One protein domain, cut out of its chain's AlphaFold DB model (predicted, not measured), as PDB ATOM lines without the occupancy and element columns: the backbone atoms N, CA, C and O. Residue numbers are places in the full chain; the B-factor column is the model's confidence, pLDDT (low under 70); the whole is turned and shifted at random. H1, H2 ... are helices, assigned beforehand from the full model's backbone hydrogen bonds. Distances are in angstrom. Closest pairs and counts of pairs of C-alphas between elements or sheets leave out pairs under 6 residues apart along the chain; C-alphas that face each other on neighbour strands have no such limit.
ATOM      1  N   ARG A 575     350.539 191.591 216.897       79.12
ATOM      2  CA  ARG A 575     349.947 192.748 217.587       79.12
ATOM      3  C   ARG A 575     349.909 192.587 219.102       79.12
ATOM      4  O   ARG A 575     350.391 193.458 219.823       79.12
ATOM      5  N   ALA A 576     349.354 191.476 219.583       78.25
ATOM      6  CA  ALA A 576     349.260 191.215 221.015       78.25
ATOM      7  C   ALA A 576     350.651 191.004 221.628       78.25
ATOM      8  O   ALA A 576     350.959 191.545 222.690       78.25
ATOM      9  N   MET A 577     351.521 190.278 220.924       82.25
ATOM     10  CA  MET A 577     352.879 190.020 221.381       82.25
ATOM     11  C   MET A 577     353.720 191.299 221.424       82.25
ATOM     12  O   MET A 577     354.487 191.447 222.360       82.25
ATOM     13  N   TRP A 578     353.574 192.237 220.482       81.56
ATOM     14  CA  TRP A 578     354.321 193.504 220.476       81.56
ATOM     15  C   TRP A 578     354.066 194.327 221.740       81.56
ATOM     16  O   TRP A 578     355.003 194.770 222.397       81.56
ATOM     17  N   VAL A 579     352.800 194.471 222.135       82.00
ATOM     18  CA  VAL A 579     352.435 195.226 223.342       82.00
ATOM     19  C   VAL A 579     352.909 194.503 224.607       82.00
ATOM     20  O   VAL A 579     353.493 195.129 225.492       82.00
ATOM     21  N   LEU A 580     352.710 193.183 224.686       81.19
ATOM     22  CA  LEU A 580     353.125 192.374 225.839       81.19
ATOM     23  C   LEU A 580     354.650 192.202 225.935       81.19
ATOM     24  O   LEU A 580     355.186 192.008 227.024       81.19
ATOM     25  N   TRP A 581     355.372 192.320 224.821       81.88
ATOM     26  CA  TRP A 581     356.832 192.268 224.793       81.88
ATOM     27  C   TRP A 581     357.456 193.388 225.622       81.88
ATOM     28  O   TRP A 581     358.339 193.118 226.440       81.88
ATOM     29  N   TRP A 582     356.941 194.606 225.445       79.62
ATOM     30  CA  TRP A 582     357.426 195.821 226.099       79.62
ATOM     31  C   TRP A 582     356.716 196.092 227.431       79.62
ATOM     32  O   TRP A 582     357.364 196.261 228.459       79.62
ATOM     33  N   LYS A 583     355.378 196.074 227.457       77.88
ATOM     34  CA  LYS A 583     354.598 196.408 228.665       77.88
ATOM     35  C   LYS A 583     354.254 195.228 229.549       77.88
ATOM     36  O   LYS A 583     353.973 195.438 230.725       77.88
ATOM     37  N   GLY A 584     354.292 194.017 229.007       71.50
ATOM     38  CA  GLY A 584     353.965 192.826 229.774       71.50
ATOM     39  C   GLY A 584     352.496 192.673 230.119       71.50
ATOM     40  O   GLY A 584     351.635 193.464 229.720       71.50
ATOM     41  N   ASP A 585     352.235 191.621 230.880       70.25
ATOM     42  CA  ASP A 585     350.997 191.386 231.615       70.25
ATOM     43  C   ASP A 585     351.143 191.889 233.068       70.25
ATOM     44  O   ASP A 585     352.010 192.715 233.362       70.25
ATOM     45  N   GLU A 586     350.287 191.418 233.979       56.34
ATOM     46  CA  GLU A 586     350.335 191.750 235.414       56.34
ATOM     47  C   GLU A 586     351.687 191.397 236.078       56.34
ATOM     48  O   GLU A 586     352.023 191.969 237.117       56.34
ATOM     49  N   ASP A 587     352.495 190.533 235.447       53.34
ATOM     50  CA  ASP A 587     353.807 190.075 235.920       53.34
ATOM     51  C   ASP A 587     355.001 190.802 235.257       53.34
ATOM     52  O   ASP A 587     356.160 190.521 235.583       53.34
ATOM     53  N   GLY A 588     354.752 191.750 234.342       62.25
ATOM     54  CA  GLY A 588     355.774 192.578 233.687       62.25
ATOM     55  C   GLY A 588     356.198 192.133 232.277       62.25
ATOM     56  O   GLY A 588     355.739 191.128 231.734       62.25
ATOM     57  N   GLY A 589     357.048 192.944 231.629       71.31
ATOM     58  CA  GLY A 589     357.426 192.820 230.210       71.31
ATOM     59  C   GLY A 589     357.956 191.439 229.812       71.31
ATOM     60  O   GLY A 589     358.917 190.939 230.406       71.31
ATOM     61  N   TYR A 590     357.394 190.832 228.756       76.19
ATOM     62  CA  TYR A 590     357.769 189.475 228.318       76.19
ATOM     63  C   TYR A 590     359.246 189.361 227.908       76.19
ATOM     64  O   TYR A 590     359.821 188.271 227.991       76.19
ATOM     65  N   ARG A 591     359.879 190.483 227.532       69.56
ATOM     66  CA  ARG A 591     361.320 190.602 227.248       69.56
ATOM     67  C   ARG A 591     362.210 190.203 228.432       69.56
ATOM     68  O   ARG A 591     363.317 189.706 228.217       69.56
ATOM     69  N   HIS A 592     361.740 190.414 229.662       68.31
ATOM     70  CA  HIS A 592     362.519 190.221 230.890       68.31
ATOM     71  C   HIS A 592     362.072 189.004 231.720       68.31
ATOM     72  O   HIS A 592     362.697 188.700 232.736       68.31
ATOM     73  N   ARG A 593     361.029 188.284 231.279       70.31
ATOM     74  CA  ARG A 593     360.467 187.110 231.968       70.31
ATOM     75  C   ARG A 593     361.250 185.828 231.657       70.31
ATOM     76  O   ARG A 593     361.721 185.617 230.540       70.31
ATOM     77  N   GLU A 594     361.380 184.949 232.653       62.66
ATOM     78  CA  GLU A 594     361.952 183.607 232.476       62.66
ATOM     79  C   GLU A 594     360.881 182.621 231.982       62.66
ATOM     80  O   GLU A 594     359.861 182.423 232.640       62.66
ATOM     81  N   TRP A 595     361.130 181.972 230.841       73.19
ATOM     82  CA  TRP A 595     360.187 181.056 230.181       73.19
ATOM     83  C   TRP A 595     360.654 179.595 230.230       73.19
ATOM     84  O   TRP A 595     361.846 179.315 230.374       73.19
ATOM     85  N   THR A 596     359.726 178.639 230.071       70.00
ATOM     86  CA  THR A 596     360.067 177.200 230.074       70.00
ATOM     87  C   THR A 596     361.069 176.822 228.984       70.00
ATOM     88  O   THR A 596     360.996 177.307 227.854       70.00
ATOM     89  N   LYS A 597     361.935 175.838 229.274       62.16
ATOM     90  CA  LYS A 597     362.801 175.210 228.257       62.16
ATOM     91  C   LYS A 597     361.996 174.564 227.117       62.16
ATOM     92  O   LYS A 597     362.466 174.558 225.987       62.16
ATOM     93  N   GLY A 598     360.778 174.085 227.393       60.03
ATOM     94  CA  GLY A 598     359.875 173.510 226.386       60.03
ATOM     95  C   GLY A 598     359.327 174.527 225.379       60.03
ATOM     96  O   GLY A 598     358.925 174.145 224.287       60.03
ATOM     97  N   SER A 599     359.355 175.822 225.703       66.44
ATOM     98  CA  SER A 599     358.942 176.907 224.806       66.44
ATOM     99  C   SER A 599     360.115 177.770 224.320       66.44
ATOM    100  O   SER A 599     359.905 178.863 223.792       66.44
ATOM    101  N   ALA A 600     361.355 177.294 224.491       70.81
ATOM    102  CA  ALA A 600     362.568 178.026 224.128       70.81
ATOM    103  C   ALA A 600     362.649 178.325 222.623       70.81
ATOM    104  O   ALA A 600     363.120 179.393 222.232       70.81
ATOM    105  N   GLU A 601     362.158 177.418 221.775       72.88
ATOM    106  CA  GLU A 601     362.141 177.629 220.327       72.88
ATOM    107  C   GLU A 601     361.172 178.753 219.928       72.88
ATOM    108  O   GLU A 601     361.557 179.655 219.187       72.88
ATOM    109  N   ALA A 602     359.950 178.750 220.468       72.44
ATOM    110  CA  ALA A 602     358.966 179.804 220.228       72.44
ATOM    111  C   ALA A 602     359.477 181.169 220.718       72.44
ATOM    112  O   ALA A 602     359.417 182.150 219.979       72.44
ATOM    113  N   LEU A 603     360.080 181.212 221.912       77.69
ATOM    114  CA  LEU A 603     360.714 182.416 222.445       77.69
ATOM    115  C   LEU A 603     361.827 182.928 221.524       77.69
ATOM    116  O   LEU A 603     361.894 184.124 221.248       77.69
ATOM    117  N   ARG A 604     362.698 182.039 221.028       79.62
ATOM    118  CA  ARG A 604     363.801 182.407 220.129       79.62
ATOM    119  C   ARG A 604     363.281 183.039 218.838       79.62
ATOM    120  O   ARG A 604     363.817 184.055 218.401       79.62
ATOM    121  N   LYS A 605     362.248 182.442 218.240       78.50
ATOM    122  CA  LYS A 605     361.623 182.941 217.007       78.50
ATOM    123  C   LYS A 605     360.958 184.295 217.229       78.50
ATOM    124  O   LYS A 605     361.218 185.230 216.479       78.50
ATOM    125  N   THR A 606     360.177 184.428 218.297       81.19
ATOM    126  CA  THR A 606     359.515 185.688 218.646       81.19
ATOM    127  C   THR A 606     360.515 186.791 218.966       81.19
ATOM    128  O   THR A 606     360.382 187.890 218.439       81.19
ATOM    129  N   LYS A 607     361.566 186.497 219.740       82.00
ATOM    130  CA  LYS A 607     362.637 187.458 220.039       82.00
ATOM    131  C   LYS A 607     363.281 187.996 218.762       82.00
ATOM    132  O   LYS A 607     363.492 189.195 218.650       82.00
ATOM    133  N   HIS A 608     363.528 187.122 217.788       79.88
ATOM    134  CA  HIS A 608     364.098 187.524 216.507       79.88
ATOM    135  C   HIS A 608     363.184 188.487 215.735       79.88
ATOM    136  O   HIS A 608     363.658 189.491 215.215       79.88
ATOM    137  N   VAL A 609     361.873 188.223 215.706       79.81
ATOM    138  CA  VAL A 609     360.897 189.133 215.081       79.81
ATOM    139  C   VAL A 609     360.849 190.481 215.811       79.81
ATOM    140  O   VAL A 609     360.836 191.524 215.162       79.81
ATOM    141  N   MET A 610     360.894 190.482 217.148       83.19
ATOM    142  CA  MET A 610     360.875 191.716 217.942       83.19
ATOM    143  C   MET A 610     362.150 192.554 217.800       83.19
ATOM    144  O   MET A 610     362.072 193.778 217.765       83.19
ATOM    145  N   GLU A 611     363.318 191.924 217.665       82.12
ATOM    146  CA  GLU A 611     364.584 192.620 217.392       82.12
ATOM    147  C   GLU A 611     364.618 193.264 215.998       82.12
ATOM    148  O   GLU A 611     365.250 194.302 215.812       82.12
ATOM    149  N   GLU A 612     363.965 192.656 215.006       78.44
ATOM    150  CA  GLU A 612     363.853 193.218 213.652       78.44
ATOM    151  C   GLU A 612     362.874 194.397 213.622       78.44
ATOM    152  O   GLU A 612     363.197 195.440 213.060       78.44
ATOM    153  N   LEU A 613     361.734 194.294 214.316       79.25
ATOM    154  CA  LEU A 613     360.820 195.428 214.502       79.25
ATOM    155  C   LEU A 613     361.472 196.573 215.291       79.25
ATOM    156  O   LEU A 613     361.296 197.734 214.936       79.25
ATOM    157  N   GLY A 614     362.271 196.256 216.315       81.06
ATOM    158  CA  GLY A 614     363.071 197.241 217.045       81.06
ATOM    159  C   GLY A 614     364.114 197.930 216.160       81.06
ATOM    160  O   GLY A 614     364.341 199.127 216.303       81.06
ATOM    161  N   ARG A 615     364.701 197.218 215.189       78.88
ATOM    162  CA  ARG A 615     365.576 197.828 214.174       78.88
ATOM    163  C   ARG A 615     364.818 198.751 213.224       78.88
ATOM    164  O   ARG A 615     365.288 199.854 212.976       78.88
ATOM    165  N   CYS A 616     363.639 198.349 212.753       77.94
ATOM    166  CA  CYS A 616     362.776 199.236 211.969       77.94
ATOM    167  C   CYS A 616     362.354 200.483 212.763       77.94
ATOM    168  O   CYS A 616     362.175 201.544 212.173       77.94
ATOM    169  N   ALA A 617     362.211 200.378 214.089       78.56
ATOM    170  CA  ALA A 617     361.901 201.517 214.952       78.56
ATOM    171  C   ALA A 617     363.098 202.459 215.113       78.56
ATOM    172  O   ALA A 617     362.932 203.670 214.985       78.56
ATOM    173  N   ALA A 618     364.304 201.908 215.279       79.50
ATOM    174  CA  ALA A 618     365.535 202.691 215.340       79.50
ATOM    175  C   ALA A 618     365.768 203.521 214.064       79.50
ATOM    176  O   ALA A 618     366.241 204.647 214.136       79.50
ATOM    177  N   GLU A 619     365.382 203.003 212.898       77.06
ATOM    178  CA  GLU A 619     365.454 203.729 211.618       77.06
ATOM    179  C   GLU A 619     364.413 204.845 211.479       77.06
ATOM    180  O   GLU A 619     364.601 205.770 210.695       77.06
ATOM    181  N   LEU A 620     363.326 204.777 212.249       76.25
ATOM    182  CA  LEU A 620     362.365 205.869 212.407       76.25
ATOM    183  C   LEU A 620     362.769 206.825 213.545       76.25
ATOM    184  O   LEU A 620     361.940 207.613 213.992       76.25
ATOM    185  N   ASN A 621     364.027 206.756 214.007       76.69
ATOM    186  CA  ASN A 621     364.579 207.498 215.144       76.69
ATOM    187  C   ASN A 621     363.842 207.256 216.470       76.69
ATOM    188  O   ASN A 621     363.838 208.128 217.331       76.69
ATOM    189  N   VAL A 622     363.232 206.081 216.643       78.94
ATOM    190  CA  VAL A 622     362.638 205.666 217.917       78.94
ATOM    191  C   VAL A 622     363.560 204.645 218.574       78.94
ATOM    192  O   VAL A 622     363.739 203.525 218.088       78.94
ATOM    193  N   SER A 623     364.170 205.038 219.683       76.69
ATOM    194  CA  SER A 623     365.076 204.202 220.468       76.69
ATOM    195  C   SER A 623     364.334 203.115 221.256       76.69
ATOM    196  O   SER A 623     363.129 203.184 221.497       76.69
ATOM    197  N   ALA A 624     365.068 202.088 221.697       71.44
ATOM    198  CA  ALA A 624     364.500 201.030 222.536       71.44
ATOM    199  C   ALA A 624     363.982 201.565 223.885       71.44
ATOM    200  O   ALA A 624     362.976 201.065 224.380       71.44
ATOM    201  N   ASP A 625     364.629 202.597 224.433       71.56
ATOM    202  CA  ASP A 625     364.224 203.233 225.690       71.56
ATOM    203  C   ASP A 625     362.943 204.066 225.514       71.56
ATOM    204  O   ASP A 625     362.076 204.075 226.390       71.56
ATOM    205  N   GLU A 626     362.768 204.704 224.352       74.81
ATOM    206  CA  GLU A 626     361.519 205.383 223.995       74.81
ATOM    207  C   GLU A 626     360.377 204.378 223.799       74.81
ATOM    208  O   GLU A 626     359.295 204.592 224.341       74.81
ATOM    209  N   LEU A 627     360.614 203.241 223.134       75.88
ATOM    210  CA  LEU A 627     359.621 202.158 223.022       75.88
ATOM    211  C   LEU A 627     359.206 201.599 224.394       75.88
ATOM    212  O   LEU A 627     358.025 201.322 224.613       75.88
ATOM    213  N   ASP A 628     360.154 201.466 225.325       73.44
ATOM    214  CA  ASP A 628     359.887 201.051 226.706       73.44
ATOM    215  C   ASP A 628     359.065 202.108 227.477       73.44
ATOM    216  O   ASP A 628     358.242 201.754 228.332       73.44
ATOM    217  N   ALA A 629     359.211 203.399 227.157       76.56
ATOM    218  CA  ALA A 629     358.465 204.499 227.774       76.56
ATOM    219  C   ALA A 629     357.043 204.688 227.202       76.56
ATOM    220  O   ALA A 629     356.124 204.996 227.964       76.56
ATOM    221  N   MET A 630     356.831 204.442 225.905       78.44
ATOM    222  CA  MET A 630     355.554 204.652 225.195       78.44
ATOM    223  C   MET A 630     354.381 203.875 225.795       78.44
ATOM    224  O   MET A 630     354.557 202.742 226.212       78.44
ATOM    225  N   ASP A 631     353.168 204.430 225.825       79.06
ATOM    226  CA  ASP A 631     351.979 203.708 226.303       79.06
ATOM    227  C   ASP A 631     351.491 202.617 225.317       79.06
ATOM    228  O   ASP A 631     352.011 202.446 224.209       79.06
ATOM    229  N   ARG A 632     350.500 201.815 225.743       78.94
ATOM    230  CA  ARG A 632     349.984 200.686 224.946       78.94
ATOM    231  C   ARG A 632     349.377 201.144 223.615       78.94
ATOM    232  O   ARG A 632     349.551 200.450 222.614       78.94
ATOM    233  N   ASP A 633     348.718 202.298 223.591       76.06
ATOM    234  CA  ASP A 633     348.032 202.818 222.406       76.06
ATOM    235  C   ASP A 633     349.031 203.376 221.390       76.06
ATOM    236  O   ASP A 633     348.905 203.159 220.182       76.06
ATOM    237  N   ALA A 634     350.079 204.037 221.873       79.06
ATOM    238  CA  ALA A 634     351.166 204.548 221.062       79.06
ATOM    239  C   ALA A 634     351.988 203.401 220.442       79.06
ATOM    240  O   ALA A 634     352.296 203.443 219.248       79.06
ATOM    241  N   LEU A 635     352.256 202.326 221.198       81.56
ATOM    242  CA  LEU A 635     352.893 201.110 220.674       81.56
ATOM    243  C   LEU A 635     352.044 200.423 219.594       81.56
ATOM    244  O   LEU A 635     352.592 199.953 218.594       81.56
ATOM    245  N   GLN A 636     350.717 200.383 219.758       82.38
ATOM    246  CA  GLN A 636     349.809 199.836 218.745       82.38
ATOM    247  C   GLN A 636     349.737 200.698 217.480       82.38
ATOM    248  O   GLN A 636     349.649 200.144 216.387       82.38
ATOM    249  N   LYS A 637     349.803 202.030 217.603       82.25
ATOM    250  CA  LYS A 637     349.806 202.958 216.456       82.25
ATOM    251  C   LYS A 637     351.113 202.927 215.662       82.25
ATOM    252  O   LYS A 637     351.091 203.160 214.455       82.25
ATOM    253  N   LEU A 638     352.242 202.633 216.312       82.44
ATOM    254  CA  LEU A 638     353.534 202.489 215.635       82.44
ATOM    255  C   LEU A 638     353.680 201.162 214.887       82.44
ATOM    256  O   LEU A 638     354.304 201.126 213.828       82.44
ATOM    257  N   LEU A 639     353.097 200.083 215.410       82.62
ATOM    258  CA  LEU A 639     353.300 198.737 214.880       82.62
ATOM    259  C   LEU A 639     352.986 198.584 213.373       82.62
ATOM    260  O   LEU A 639     353.808 197.973 212.692       82.62
ATOM    261  N   PRO A 640     351.891 199.138 212.808       82.12
ATOM    262  CA  PRO A 640     351.629 199.070 211.369       82.12
ATOM    263  C   PRO A 640     352.754 199.683 210.529       82.12
ATOM    264  O   PRO A 640     353.240 199.041 209.606       82.12
ATOM    265  N   LYS A 641     353.256 200.865 210.916       80.56
ATOM    266  CA  LYS A 641     354.344 201.555 210.199       80.56
ATOM    267  C   LYS A 641     355.644 200.747 210.220       80.56
ATOM    268  O   LYS A 641     356.347 200.662 209.216       80.56
ATOM    269  N   LEU A 642     355.953 200.132 211.364       81.50
ATOM    270  CA  LEU A 642     357.118 199.253 211.519       81.50
ATOM    271  C   LEU A 642     356.977 197.976 210.693       81.50
ATOM    272  O   LEU A 642     357.940 197.518 210.081       81.50
ATOM    273  N   PHE A 643     355.774 197.411 210.672       79.00
ATOM    274  CA  PHE A 643     355.475 196.202 209.924       79.00
ATOM    275  C   PHE A 643     355.500 196.437 208.411       79.00
ATOM    276  O   PHE A 643     356.020 195.592 207.692       79.00
ATOM    277  N   ASP A 644     355.042 197.593 207.928       78.81
ATOM    278  CA  ASP A 644     355.133 197.973 206.514       78.81
ATOM    279  C   ASP A 644     356.592 198.160 206.066       78.81
ATOM    280  O   ASP A 644     356.985 197.658 205.010       78.81
ATOM    281  N   ASN A 645     357.437 198.783 206.901       77.12
ATOM    282  CA  ASN A 645     358.885 198.859 206.656       77.12
ATOM    283  C   ASN A 645     359.517 197.451 206.635       77.12
ATOM    284  O   ASN A 645     360.253 197.102 205.709       77.12
ATOM    285  N   LEU A 646     359.160 196.589 207.594       74.81
ATOM    286  CA  LEU A 646     359.615 195.196 207.624       74.81
ATOM    287  C   LEU A 646     359.176 194.423 206.369       74.81
ATOM    288  O   LEU A 646     359.968 193.681 205.790       74.81
ATOM    289  N   LYS A 647     357.938 194.622 205.911       73.06
ATOM    290  CA  LYS A 647     357.361 193.998 204.713       73.06
ATOM    291  C   LYS A 647     358.071 194.446 203.436       73.06
ATOM    292  O   LYS A 647     358.321 193.615 202.564       73.06
ATOM    293  N   GLY A 648     358.474 195.716 203.360       68.12
ATOM    294  CA  GLY A 648     359.299 196.253 202.274       68.12
ATOM    295  C   GLY A 648     360.662 195.562 202.131       68.12
ATOM    296  O   GLY A 648     361.198 195.483 201.027       68.12
ATOM    297  N   ARG A 649     361.197 194.986 203.217       67.88
ATOM    298  CA  ARG A 649     362.489 194.268 203.243       67.88
ATOM    299  C   ARG A 649     362.384 192.796 202.856       67.88
ATOM    300  O   ARG A 649     363.402 192.147 202.611       67.88
ATOM    301  N   ILE A 650     361.173 192.247 202.807       66.12
ATOM    302  CA  ILE A 650     360.944 190.844 202.468       66.12
ATOM    303  C   ILE A 650     360.893 190.710 200.943       66.12
ATOM    304  O   ILE A 650     359.947 191.128 200.275       66.12
ATOM    305  N   THR A 651     361.931 190.091 200.381       57.38
ATOM    306  CA  THR A 651     362.089 189.873 198.933       57.38
ATOM    307  C   THR A 651     361.175 188.780 198.374       57.38
ATOM    308  O   THR A 651     360.974 188.699 197.166       57.38
ATOM    309  N   ASN A 652     360.591 187.938 199.230       56.88
ATOM    310  CA  ASN A 652     359.757 186.815 198.813       56.88
ATOM    311  C   ASN A 652     358.273 187.215 198.703       56.88
ATOM    312  O   ASN A 652     357.635 187.548 199.701       56.88
ATOM    313  N   ALA A 653     357.716 187.122 197.492       56.00
ATOM    314  CA  ALA A 653     356.336 187.499 197.183       56.00
ATOM    315  C   ALA A 653     355.281 186.720 197.993       56.00
ATOM    316  O   ALA A 653     354.305 187.320 198.428       56.00
ATOM    317  N   ARG A 654     355.510 185.430 198.304       50.50
ATOM    318  CA  ARG A 654     354.587 184.605 199.122       50.50
ATOM    319  C   ARG A 654     354.505 185.038 200.591       50.50
ATOM    320  O   ARG A 654     353.651 184.567 201.329       50.50
ATOM    321  N   LEU A 655     355.423 185.896 201.032       53.62
ATOM    322  CA  LEU A 655     355.518 186.389 202.406       53.62
ATOM    323  C   LEU A 655     355.049 187.852 202.523       53.62
ATOM    324  O   LEU A 655     355.055 188.408 203.617       53.62
ATOM    325  N   ARG A 656     354.586 188.465 201.421       55.34
ATOM    326  CA  ARG A 656     353.907 189.771 201.429       55.34
ATOM    327  C   ARG A 656     352.428 189.678 201.827       55.34
ATOM    328  O   ARG A 656     351.828 190.708 202.097       55.34
ATOM    329  N   ASP A 657     351.854 188.492 201.976       59.59
ATOM    330  CA  ASP A 657     350.459 188.343 202.426       59.59
ATOM    331  C   ASP A 657     350.327 188.238 203.957       59.59
ATOM    332  O   ASP A 657     349.257 187.956 204.491       59.59
ATOM    333  N   MET A 658     351.414 188.470 204.701       66.69
ATOM    334  CA  MET A 658     351.374 188.470 206.163       66.69
ATOM    335  C   MET A 658     350.640 189.705 206.697       66.69
ATOM    336  O   MET A 658     350.907 190.828 206.265       66.69
ATOM    337  N   ASN A 659     349.764 189.481 207.678       71.44
ATOM    338  CA  ASN A 659     349.058 190.515 208.431       71.44
ATOM    339  C   ASN A 659     349.546 190.539 209.897       71.44
ATOM    340  O   ASN A 659     350.142 189.579 210.386       71.44
ATOM    341  N   LEU A 660     349.270 191.632 210.608       69.12
ATOM    342  CA  LEU A 660     349.567 191.863 212.027       69.12
ATOM    343  C   LEU A 660     348.896 190.853 212.976       69.12
ATOM    344  O   LEU A 660     349.313 190.717 214.130       69.12
ATOM    345  N   ASP A 661     347.878 190.143 212.491       74.44
ATOM    346  CA  ASP A 661     347.163 189.111 213.241       74.44
ATOM    347  C   ASP A 661     347.826 187.727 213.119       74.44
ATOM    348  O   ASP A 661     347.522 186.815 213.889       74.44
ATOM    349  N   ASN A 662     348.804 187.581 212.218       75.81
ATOM    350  CA  ASN A 662     349.582 186.356 212.094       75.81
ATOM    351  C   ASN A 662     350.462 186.150 213.338       75.81
ATOM    352  O   ASN A 662     350.938 187.096 213.974       75.81
ATOM    353  N   THR A 663     350.714 184.887 213.684       76.50
ATOM    354  CA  THR A 663     351.580 184.540 214.816       76.50
ATOM    355  C   THR A 663     353.043 184.883 214.529       76.50
ATOM    356  O   THR A 663     353.500 184.856 213.381       76.50
ATOM    357  N   CYS A 664     353.825 185.144 215.579       70.88
ATOM    358  CA  CYS A 664     355.253 185.446 215.429       70.88
ATOM    359  C   CYS A 664     356.056 184.315 214.745       70.88
ATOM    360  O   CYS A 664     357.067 184.606 214.113       70.88
ATOM    361  N   ASP A 665     355.617 183.048 214.811       72.94
ATOM    362  CA  ASP A 665     356.251 181.932 214.077       72.94
ATOM    363  C   ASP A 665     356.060 182.057 212.556       72.94
ATOM    364  O   ASP A 665     357.007 181.855 211.794       72.94
ATOM    365  N   ALA A 666     354.862 182.454 212.109       70.31
ATOM    366  CA  ALA A 666     354.581 182.691 210.695       70.31
ATOM    367  C   ALA A 666     355.413 183.867 210.155       70.31
ATOM    368  O   ALA A 666     356.033 183.752 209.098       70.31
ATOM    369  N   VAL A 667     355.510 184.954 210.930       69.19
ATOM    370  CA  VAL A 667     356.315 186.137 210.581       69.19
ATOM    371  C   VAL A 667     357.813 185.817 210.565       69.19
ATOM    372  O   VAL A 667     358.532 186.227 209.652       69.19
ATOM    373  N   TYR A 668     358.294 185.009 211.516       74.50
ATOM    374  CA  TYR A 668     359.691 184.575 211.585       74.50
ATOM    375  C   TYR A 668     360.143 183.833 210.317       74.50
ATOM    376  O   TYR A 668     361.238 184.093 209.812       74.50
ATOM    377  N   LYS A 669     359.304 182.951 209.754       70.25
ATOM    378  CA  LYS A 669     359.606 182.251 208.489       70.25
ATOM    379  C   LYS A 669     359.799 183.226 207.317       70.25
ATOM    380  O   LYS A 669     360.593 182.941 206.422       70.25
ATOM    381  N   GLY A 670     359.127 184.379 207.351       63.38
ATOM    382  CA  GLY A 670     359.318 185.466 206.391       63.38
ATOM    383  C   GLY A 670     360.648 186.199 206.544       63.38
ATOM    384  O   GLY A 670     361.373 186.401 205.572       63.38
ATOM    385  N   VAL A 671     360.990 186.531 207.786       63.97
ATOM    386  CA  VAL A 671     362.157 187.344 208.159       63.97
ATOM    387  C   VAL A 671     363.486 186.589 208.005       63.97
ATOM    388  O   VAL A 671     364.470 187.156 207.534       63.97
ATOM    389  N   VAL A 672     363.540 185.290 208.321       62.91
ATOM    390  CA  VAL A 672     364.784 184.492 208.217       62.91
ATOM    391  C   VAL A 672     365.302 184.386 206.778       62.91
ATOM    392  O   VAL A 672     366.514 184.307 206.561       62.91
ATOM    393  N   ASN A 673     364.410 184.434 205.788       53.09
ATOM    394  CA  ASN A 673     364.790 184.394 204.376       53.09
ATOM    395  C   ASN A 673     365.438 185.703 203.887       53.09
ATOM    396  O   ASN A 673     366.163 185.670 202.895       53.09
ATOM    397  N   VAL A 674     365.274 186.820 204.609       52.50
ATOM    398  CA  VAL A 674     365.938 188.103 204.304       52.50
ATOM    399  C   VAL A 674     367.448 188.017 204.561       52.50
ATOM    400  O   VAL A 674     368.235 188.502 203.757       52.50
ATOM    401  N   ARG A 675     367.885 187.313 205.618       48.53
ATOM    402  CA  ARG A 675     369.320 187.138 205.937       48.53
ATOM    403  C   ARG A 675     370.055 186.126 205.050       48.53
ATOM    404  O   ARG A 675     371.281 186.077 205.092       48.53
ATOM    405  N   ARG A 676     369.340 185.299 204.277       43.81
ATOM    406  CA  ARG A 676     369.941 184.326 203.338       43.81
ATOM    407  C   ARG A 676     370.049 184.848 201.900       43.81
ATOM    408  O   ARG A 676     370.728 184.220 201.093       43.81
ATOM    409  N   GLY A 677     369.430 185.986 201.581       39.53
ATOM    410  CA  GLY A 677     369.637 186.685 200.315       39.53
ATOM    411  C   GLY A 677     370.907 187.532 200.375       39.53
ATOM    412  O   GLY A 677     371.037 188.386 201.246       39.53
TER     413      GLY A 677
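Overview. This is residues 575 to 677 of the 684 residues of an uncharacterized protein of Aphanomyces astaci (UniProt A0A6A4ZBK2). Long helix H2 is a post; H4 lies across it near one end, H5 packs on its residues 602 to 609, H1 packs on H4, and short H3 is at the rim. The 103 printed residues include five named helices, H1 to H5, and no named strand: all helix, compact, radius of gyration of the C-alphas 13.5 A, spans 39 by 35 by 21 A.

Along the chain. H1, residues 575 to 583, begins at C-alpha (349.947, 192.748, 217.587). H2 is residues 597 to 619, 33.1 A; H3, 624 to 629; H4, 632 to 648, 24.9 A. H5, 664 to 672, ends at C-alpha (364.784, 184.492, 208.217).

Arrangement. H1 touches H4, closest C-alphas Val 579 and Arg 632, 6.2 A. H2 and H4 touch, about perpendicular at 84 degrees, closest C-alphas Cys 616 and Leu 642, 5.7 A. H2 touches H5, closest C-alphas Thr 606 and Cys 664, 5.3 A. In H3 every O i to N i+4 pair is within hydrogen-bond range; H1 has 4 of 5, H2 17 of 19, H4 11 of 13, H5 4 of 5.

Size, cuts and confidence. The printed part has no cut. Links H1 to H2 and H4 to H5 are long. Residues under pLDDT 70 include 648 to 658.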